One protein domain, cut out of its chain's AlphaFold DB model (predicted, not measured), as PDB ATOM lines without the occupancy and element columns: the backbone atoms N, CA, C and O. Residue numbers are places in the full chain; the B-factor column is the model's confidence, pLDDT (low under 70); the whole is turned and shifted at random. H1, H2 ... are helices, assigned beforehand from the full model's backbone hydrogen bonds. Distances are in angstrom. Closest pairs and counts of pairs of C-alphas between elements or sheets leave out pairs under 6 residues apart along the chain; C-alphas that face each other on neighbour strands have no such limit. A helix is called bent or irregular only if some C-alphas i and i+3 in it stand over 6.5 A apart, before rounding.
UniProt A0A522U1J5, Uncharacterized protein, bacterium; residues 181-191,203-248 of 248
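Overview. This is residues 181 to 191 and 203 to 248 of the 248 residues of an uncharacterized protein of bacterium (UniProt A0A522U1J5). Three short helices make a small, loosely formed cluster, their centres in a triangle: H1 meets H2 and H3 at steep tilts, while H2 and H3 stay apart from each other. A separate piece of chain with no named element, residues 181 to 191, lies at one end, loops out and folds back; its residues 184 to 189 stick out free of the rest, and this piece makes much of the length. The printed part has 57 residues with three named helices, in the order H1, H2, H3, and no named strand; the class is all helix, although the helices hold 28 of the 57 residues, under half. The whole is loose, with a radius of gyration of the C-alphas of 13.5 A, and the C-alphas span 42 by 21 by 17 A.

Along the chain. The printed part begins at Gln 181, whose C-alpha is at (-17.977, 42.497, 44.972), and residues 181 to 191 hold no named element. After the cut, residues 203 to 209 lead to H1, residues 210 to 218, which begins with C-alpha 210 at (1.424, 45.135, 24.625) and is 12.6 A long from first to last C-alpha. H2, residues 223 to 232, is the longest helix by residues, with 10, and measures 14.4 A. H3, residues 236 to 244, measures 12.4 A and ends with C-alpha 244 at (-11.055, 54.992, 29.449). Residues 245 to 248 follow it, and Pro 248 is the chain's last residue.

Arrangement. H1 touches H2, and their closest C-alphas, those of Lys 213 and Ile 226, are 6.7 A apart. These two helices run opposite ways at a steep tilt of 46 degrees. H1 also touches H3, with the C-alphas of Leu 216 and Gln 243 the closest at 5.4 A. H1 and H3 run the same way at a steep tilt of 50 degrees. H2 and H3 are apart, though they follow each other in the chain. Residues 204 to 205 make a short antiparallel pairing with residues 234 to 235, which belong to the link from H2 to H3. In H1, H2 and H3 every O i to N i+4 pair is within hydrogen-bond range, and no helix is bent or irregular.

Size, cuts and confidence. The outline is only just a rod, and the two C-alphas farthest apart are those of Gly 186 and Ala 218, at 42.2 A. Residues 192 to 202 are cut out and not printed, and C-alphas 191 and 203 stand 10.6 A apart across the cut. The links from H1 to H2, with 4 residues, and from H2 to H3, with 3 residues, are tight. The mean pLDDT of the printed part is 79.9; residues 181 to 191 and 247 to 248 are under 70.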
ATOM      1  N   GLN A 181     -18.262  43.274  43.771       55.88
ATOM      2  CA  GLN A 181     -17.977  42.497  44.972       55.88
ATOM      3  C   GLN A 181     -18.313  41.026  44.728       55.88
ATOM      4  O   GLN A 181     -19.395  40.677  44.256       55.88
ATOM      5  N   TRP A 182     -17.379  40.148  45.089       51.56
ATOM      6  CA  TRP A 182     -17.650  38.722  45.190       51.56
ATOM      7  C   TRP A 182     -18.668  38.511  46.312       51.56
ATOM      8  O   TRP A 182     -18.394  38.823  47.470       51.56
ATOM      9  N   VAL A 183     -19.856  38.015  45.970       49.09
ATOM     10  CA  VAL A 183     -20.905  37.732  46.953       49.09
ATOM     11  C   VAL A 183     -20.574  36.405  47.636       49.09
ATOM     12  O   VAL A 183     -20.698  35.345  47.029       49.09
ATOM     13  N   MET A 184     -20.154  36.449  48.902       40.34
ATOM     14  CA  MET A 184     -20.026  35.245  49.734       40.34
ATOM     15  C   MET A 184     -21.416  34.623  49.945       40.34
ATOM     16  O   MET A 184     -22.341  35.313  50.378       40.34
ATOM     17  N   ARG A 185     -21.579  33.323  49.665       46.78
ATOM     18  CA  ARG A 185     -22.817  32.573  49.943       46.78
ATOM     19  C   ARG A 185     -22.480  31.408  50.883       46.78
ATOM     20  O   ARG A 185     -22.184  30.306  50.429       46.78
ATOM     21  N   GLY A 186     -22.494  31.673  52.193       62.06
ATOM     22  CA  GLY A 186     -22.035  30.732  53.230       62.06
ATOM     23  C   GLY A 186     -20.503  30.594  53.276       62.06
ATOM     24  O   GLY A 186     -19.800  31.539  52.936       62.06
ATOM     25  N   ASP A 187     -19.988  29.412  53.643       51.03
ATOM     26  CA  ASP A 187     -18.539  29.110  53.748       51.03
ATOM     27  C   ASP A 187     -17.838  28.844  52.401       51.03
ATOM     28  O   ASP A 187     -16.647  28.533  52.344       51.03
ATOM     29  N   ARG A 188     -18.567  28.933  51.284       49.47
ATOM     30  CA  ARG A 188     -18.008  28.775  49.939       49.47
ATOM     31  C   ARG A 188     -17.940  30.133  49.257       49.47
ATOM     32  O   ARG A 188     -18.918  30.882  49.244       49.47
ATOM     33  N   VAL A 189     -16.802  30.406  48.613       49.12
ATOM     34  CA  VAL A 189     -16.677  31.485  47.624       49.12
ATOM     35  C   VAL A 189     -17.564  31.104  46.439       49.12
ATOM     36  O   VAL A 189     -17.128  30.454  45.490       49.12
ATOM     37  N   ALA A 190     -18.851  31.430  46.531       47.75
ATOM     38  CA  ALA A 190     -19.748  31.367  45.400       47.75
ATOM     39  C   ALA A 190     -19.293  32.460  44.434       47.75
ATOM     40  O   ALA A 190     -19.293  33.644  44.773       47.75
ATOM     41  N   GLY A 191     -18.846  32.061  43.242       48.53
ATOM     42  CA  GLY A 191     -18.666  33.018  42.159       48.53
ATOM     43  C   GLY A 191     -19.950  33.844  41.989       48.53
ATOM     44  O   GLY A 191     -21.039  33.334  42.283       48.53
ATOM     45  N   PHE A 203     -13.044  39.020  35.523       71.00
ATOM     46  CA  PHE A 203     -11.995  38.035  35.701       71.00
ATOM     47  C   PHE A 203     -10.695  38.777  35.974       71.00
ATOM     48  O   PHE A 203     -10.440  39.867  35.462       71.00
ATOM     49  N   LYS A 204      -9.879  38.182  36.838       76.69
ATOM     50  CA  LYS A 204      -8.598  38.760  37.206       76.69
ATOM     51  C   LYS A 204      -7.616  38.558  36.055       76.69
ATOM     52  O   LYS A 204      -7.209  37.429  35.782       76.69
ATOM     53  N   LEU A 205      -7.229  39.646  35.405       78.75
ATOM     54  CA  LEU A 205      -6.206  39.660  34.369       78.75
ATOM     55  C   LEU A 205      -4.835  39.657  35.032       78.75
ATOM     56  O   LEU A 205      -4.505  40.584  35.761       78.75
ATOM     57  N   ILE A 206      -4.058  38.597  34.812       75.19
ATOM     58  CA  ILE A 206      -2.712  38.429  35.392       75.19
ATOM     59  C   ILE A 206      -1.623  38.840  34.386       75.19
ATOM     60  O   ILE A 206      -0.505  39.150  34.777       75.19
ATOM     61  N   ALA A 207      -1.943  38.888  33.091       85.06
ATOM     62  CA  ALA A 207      -1.012  39.280  32.040       85.06
ATOM     63  C   ALA A 207      -1.608  40.418  31.214       85.06
ATOM     64  O   ALA A 207      -2.707  40.274  30.691       85.06
ATOM     65  N   LEU A 208      -0.856  41.516  31.094       88.44
ATOM     66  CA  LEU A 208      -1.205  42.632  30.221       88.44
ATOM     67  C   LEU A 208      -0.574  42.454  28.838       88.44
ATOM     68  O   LEU A 208       0.643  42.230  28.731       88.44
ATOM     69  N   THR A 209      -1.375  42.619  27.791       92.62
ATOM     70  CA  THR A 209      -0.911  42.667  26.402       92.62
ATOM     71  C   THR A 209      -0.080  43.927  26.141       92.62
ATOM     72  O   THR A 209      -0.017  44.859  26.949       92.62
ATOM     73  N   ARG A 210       0.628  43.960  25.006       92.00
ATOM     74  CA  ARG A 210       1.424  45.135  24.625       92.00
ATOM     75  C   ARG A 210       0.539  46.371  24.447       92.00
ATOM     76  O   ARG A 210       0.925  47.439  24.918       92.00
ATOM     77  N   ASP A 211      -0.618  46.206  23.820       92.38
ATOM     78  CA  ASP A 211      -1.536  47.303  23.516       92.38
ATOM     79  C   ASP A 211      -2.208  47.823  24.787       92.38
ATOM     80  O   ASP A 211      -2.260  49.032  24.994       92.38
ATOM     81  N   GLU A 212      -2.579  46.934  25.713       92.38
ATOM     82  CA  GLU A 212      -3.072  47.325  27.040       92.38
ATOM     83  C   GLU A 212      -2.035  48.158  27.801       92.38
ATOM     84  O   GLU A 212      -2.373  49.190  28.373       92.38
ATOM     85  N   LYS A 213      -0.752  47.771  27.769       92.94
ATOM     86  CA  LYS A 213       0.321  48.562  28.397       92.94
ATOM     87  C   LYS A 213       0.484  49.936  27.748       92.94
ATOM     88  O   LYS A 213       0.788  50.892  28.451       92.94
ATOM     89  N   ILE A 214       0.347  50.036  26.425       92.81
ATOM     90  CA  ILE A 214       0.437  51.317  25.708       92.81
ATOM     91  C   ILE A 214      -0.757  52.204  26.073       92.81
ATOM     92  O   ILE A 214      -0.546  53.363  26.421       92.81
ATOM     93  N   SER A 215      -1.967  51.642  26.067       92.38
ATOM     94  CA  SER A 215      -3.200  52.338  26.442       92.38
ATOM     95  C   SER A 215      -3.131  52.876  27.873       92.38
ATOM     96  O   SER A 215      -3.319  54.066  28.091       92.38
ATOM     97  N   LEU A 216      -2.703  52.054  28.839       93.00
ATOM     98  CA  LEU A 216      -2.542  52.489  30.231       93.00
ATOM     99  C   LEU A 216      -1.513  53.617  30.396       93.00
ATOM    100  O   LEU A 216      -1.723  54.517  31.202       93.00
ATOM    101  N   ARG A 217      -0.410  53.605  29.631       94.06
ATOM    102  CA  ARG A 217       0.544  54.729  29.645       94.06
ATOM    103  C   ARG A 217      -0.073  56.000  29.077       94.06
ATOM    104  O   ARG A 217       0.168  57.073  29.618       94.06
ATOM    105  N   ALA A 218      -0.830  55.884  27.986       92.31
ATOM    106  CA  ALA A 218      -1.524  57.020  27.386       92.31
ATOM    107  C   ALA A 218      -2.576  57.604  28.342       92.31
ATOM    108  O   ALA A 218      -2.751  58.815  28.384       92.31
ATOM    109  N   ALA A 219      -3.187  56.751  29.165       90.44
ATOM    110  CA  ALA A 219      -4.129  57.120  30.213       90.44
ATOM    111  C   ALA A 219      -3.456  57.644  31.508       90.44
ATOM    112  O   ALA A 219      -4.115  57.829  32.526       90.44
ATOM    113  N   GLY A 220      -2.137  57.882  31.495       92.50
ATOM    114  CA  GLY A 220      -1.415  58.540  32.591       92.50
ATOM    115  C   GLY A 220      -0.832  57.610  33.658       92.50
ATOM    116  O   GLY A 220      -0.200  58.093  34.598       92.50
ATOM    117  N   LEU A 221      -0.964  56.283  33.525       93.38
ATOM    118  CA  LEU A 221      -0.368  55.366  34.496       93.38
ATOM    119  C   LEU A 221       1.156  55.327  34.372       93.38
ATOM    120  O   LEU A 221       1.742  55.195  33.293       93.38
ATOM    121  N   THR A 222       1.804  55.338  35.531       93.31
ATOM    122  CA  THR A 222       3.249  55.151  35.643       93.31
ATOM    123  C   THR A 222       3.662  53.722  35.278       93.31
ATOM    124  O   THR A 222       2.907  52.756  35.435       93.31
ATOM    125  N   ASN A 223       4.915  53.553  34.844       90.62
ATOM    126  CA  ASN A 223       5.463  52.225  34.554       90.62
ATOM    127  C   ASN A 223       5.426  51.294  35.781       90.62
ATOM    128  O   ASN A 223       5.227  50.092  35.609       90.62
ATOM    129  N   ASP A 224       5.562  51.837  36.995       89.25
ATOM    130  CA  ASP A 224       5.503  51.070  38.244       89.25
ATOM    131  C   ASP A 224       4.090  50.540  38.521       89.25
ATOM    132  O   ASP A 224       3.924  49.382  38.900       89.25
ATOM    133  N   GLN A 225       3.051  51.341  38.265       91.38
ATOM    134  CA  GLN A 225       1.655  50.900  38.375       91.38
ATOM    135  C   GLN A 225       1.321  49.821  37.338       91.38
ATOM    136  O   GLN A 225       0.739  48.790  37.679       91.38
ATOM    137  N   ILE A 226       1.752  50.001  36.087       90.94
ATOM    138  CA  ILE A 226       1.553  49.009  35.017       90.94
ATOM    139  C   ILE A 226       2.290  47.701  35.343       90.94
ATOM    140  O   ILE A 226       1.751  46.608  35.152       90.94
ATOM    141  N   TRP A 227       3.514  47.795  35.866       90.00
ATOM    142  CA  TRP A 227       4.259  46.641  36.360       90.00
ATOM    143  C   TRP A 227       3.523  45.943  37.510       90.00
ATOM    144  O   TRP A 227       3.380  44.721  37.485       90.00
ATOM    145  N   ALA A 228       2.999  46.698  38.478       89.81
ATOM    146  CA  ALA A 228       2.270  46.154  39.617       89.81
ATOM    147  C   ALA A 228       1.021  45.370  39.189       89.81
ATOM    148  O   ALA A 228       0.780  44.267  39.696       89.81
ATOM    149  N   ILE A 229       0.279  45.893  38.207       89.69
ATOM    150  CA  ILE A 229      -0.839  45.185  37.575       89.69
ATOM    151  C   ILE A 229      -0.345  43.883  36.937       89.69
ATOM    152  O   ILE A 229      -0.950  42.841  37.158       89.69
ATOM    153  N   GLY A 230       0.781  43.890  36.223       88.06
ATOM    154  CA  GLY A 230       1.355  42.669  35.648       88.06
ATOM    155  C   GLY A 230       1.813  41.621  36.677       88.06
ATOM    156  O   GLY A 230       1.883  40.441  36.353       88.06
ATOM    157  N   VAL A 231       2.129  42.018  37.916       86.56
ATOM    158  CA  VAL A 231       2.591  41.100  38.978       86.56
ATOM    159  C   VAL A 231       1.434  40.505  39.780       86.56
ATOM    160  O   VAL A 231       1.458  39.321  40.128       86.56
ATOM    161  N   ILE A 232       0.449  41.327  40.146       87.00
ATOM    162  CA  ILE A 232      -0.664  40.912  41.010       87.00
ATOM    163  C   ILE A 232      -1.907  40.581  40.214       87.00
ATOM    164  O   ILE A 232      -2.676  39.729  40.658       87.00
ATOM    165  N   GLY A 233      -2.089  41.217  39.068       86.94
ATOM    166  CA  GLY A 233      -3.307  41.228  38.288       86.94
ATOM    167  C   GLY A 233      -4.343  42.222  38.803       86.94
ATOM    168  O   GLY A 233      -4.363  42.571  39.987       86.94
ATOM    169  N   ILE A 234      -5.233  42.630  37.907       87.00
ATOM    170  CA  ILE A 234      -6.319  43.580  38.161       87.00
ATOM    171  C   ILE A 234      -7.627  43.034  37.557       87.00
ATOM    172  O   ILE A 234      -7.586  42.130  36.720       87.00
ATOM    173  N   GLY A 235      -8.788  43.481  38.034       86.75
ATOM    174  CA  GLY A 235     -10.075  43.113  37.435       86.75
ATOM    175  C   GLY A 235     -10.190  43.646  36.005       86.75
ATOM    176  O   GLY A 235      -9.658  44.708  35.698       86.75
ATOM    177  N   SER A 236     -10.859  42.916  35.114       85.62
ATOM    178  CA  SER A 236     -11.089  43.386  33.739       85.62
ATOM    179  C   SER A 236     -11.908  44.683  33.671       85.62
ATOM    180  O   SER A 236     -11.695  45.489  32.776       85.62
ATOM    181  N   ASP A 237     -12.834  44.892  34.609       85.31
ATOM    182  CA  ASP A 237     -13.597  46.137  34.751       85.31
ATOM    183  C   ASP A 237     -12.703  47.294  35.216       85.31
ATOM    184  O   ASP A 237     -12.696  48.346  34.590       85.31
ATOM    185  N   GLU A 238     -11.882  47.056  36.241       86.81
ATOM    186  CA  GLU A 238     -10.874  48.000  36.734       86.81
ATOM    187  C   GLU A 238      -9.890  48.398  35.616       86.81
ATOM    188  O   GLU A 238      -9.519  49.560  35.495       86.81
ATOM    189  N   LEU A 239      -9.470  47.438  34.782       89.00
ATOM    190  CA  LEU A 239      -8.572  47.696  33.657       89.00
ATOM    191  C   LEU A 239      -9.222  48.596  32.603       89.00
ATOM    192  O   LEU A 239      -8.577  49.530  32.136       89.00
ATOM    193  N   ASN A 240     -10.470  48.308  32.228       88.50
ATOM    194  CA  ASN A 240     -11.201  49.109  31.249       88.50
ATOM    195  C   ASN A 240     -11.425  50.533  31.761       88.50
ATOM    196  O   ASN A 240     -11.227  51.481  31.008       88.50
ATOM    197  N   GLU A 241     -11.769  50.682  33.043       89.00
ATOM    198  CA  GLU A 241     -11.936  51.994  33.670       89.00
ATOM    199  C   GLU A 241     -10.644  52.816  33.580       89.00
ATOM    200  O   GLU A 241     -10.649  53.937  33.076       89.00
ATOM    201  N   LEU A 242      -9.508  52.212  33.951       89.31
ATOM    202  CA  LEU A 242      -8.194  52.852  33.860       89.31
ATOM    203  C   LEU A 242      -7.790  53.194  32.420       89.31
ATOM    204  O   LEU A 242      -7.024  54.127  32.214       89.31
ATOM    205  N   GLN A 243      -8.254  52.446  31.416       89.75
ATOM    206  CA  GLN A 243      -7.977  52.751  30.008       89.75
ATOM    207  C   GLN A 243      -8.846  53.889  29.464       89.75
ATOM    208  O   GLN A 243      -8.387  54.638  28.605       89.75
ATOM    209  N   LEU A 244     -10.093  53.998  29.927       86.62
ATOM    210  CA  LEU A 244     -11.055  54.992  29.449       86.62
ATOM    211  C   LEU A 244     -10.885  56.345  30.138       86.62
ATOM    212  O   LEU A 244     -10.963  57.381  29.480       86.62
ATOM    213  N   HIS A 245     -10.665  56.326  31.451       82.88
ATOM    214  CA  HIS A 245     -10.665  57.523  32.289       82.88
ATOM    215  C   HIS A 245      -9.278  57.870  32.835       82.88
ATOM    216  O   HIS A 245      -9.046  59.018  33.204       82.88
ATOM    217  N   GLY A 246      -8.330  56.928  32.791       79.00
ATOM    218  CA  GLY A 246      -6.986  57.134  33.316       79.00
ATOM    219  C   GLY A 246      -6.917  57.054  34.831       79.00
ATOM    220  O   GLY A 246      -7.713  56.367  35.469       79.00
ATOM    221  N   LEU A 247      -5.900  57.707  35.389       69.12
ATOM    222  CA  LEU A 247      -5.837  58.015  36.814       69.12
ATOM    223  C   LEU A 247      -6.277  59.462  37.060       69.12
ATOM    224  O   LEU A 247      -5.958  60.308  36.218       69.12
ATOM    225  N   PRO A 248      -6.917  59.752  38.208       55.25
ATOM    226  CA  PRO A 248      -7.067  61.124  38.681       55.25
ATOM    227  C   PRO A 248      -5.710  61.798  38.922       55.25
ATOM    228  O   PRO A 248      -4.754  61.103  39.350       55.25
TER     229      PRO A 248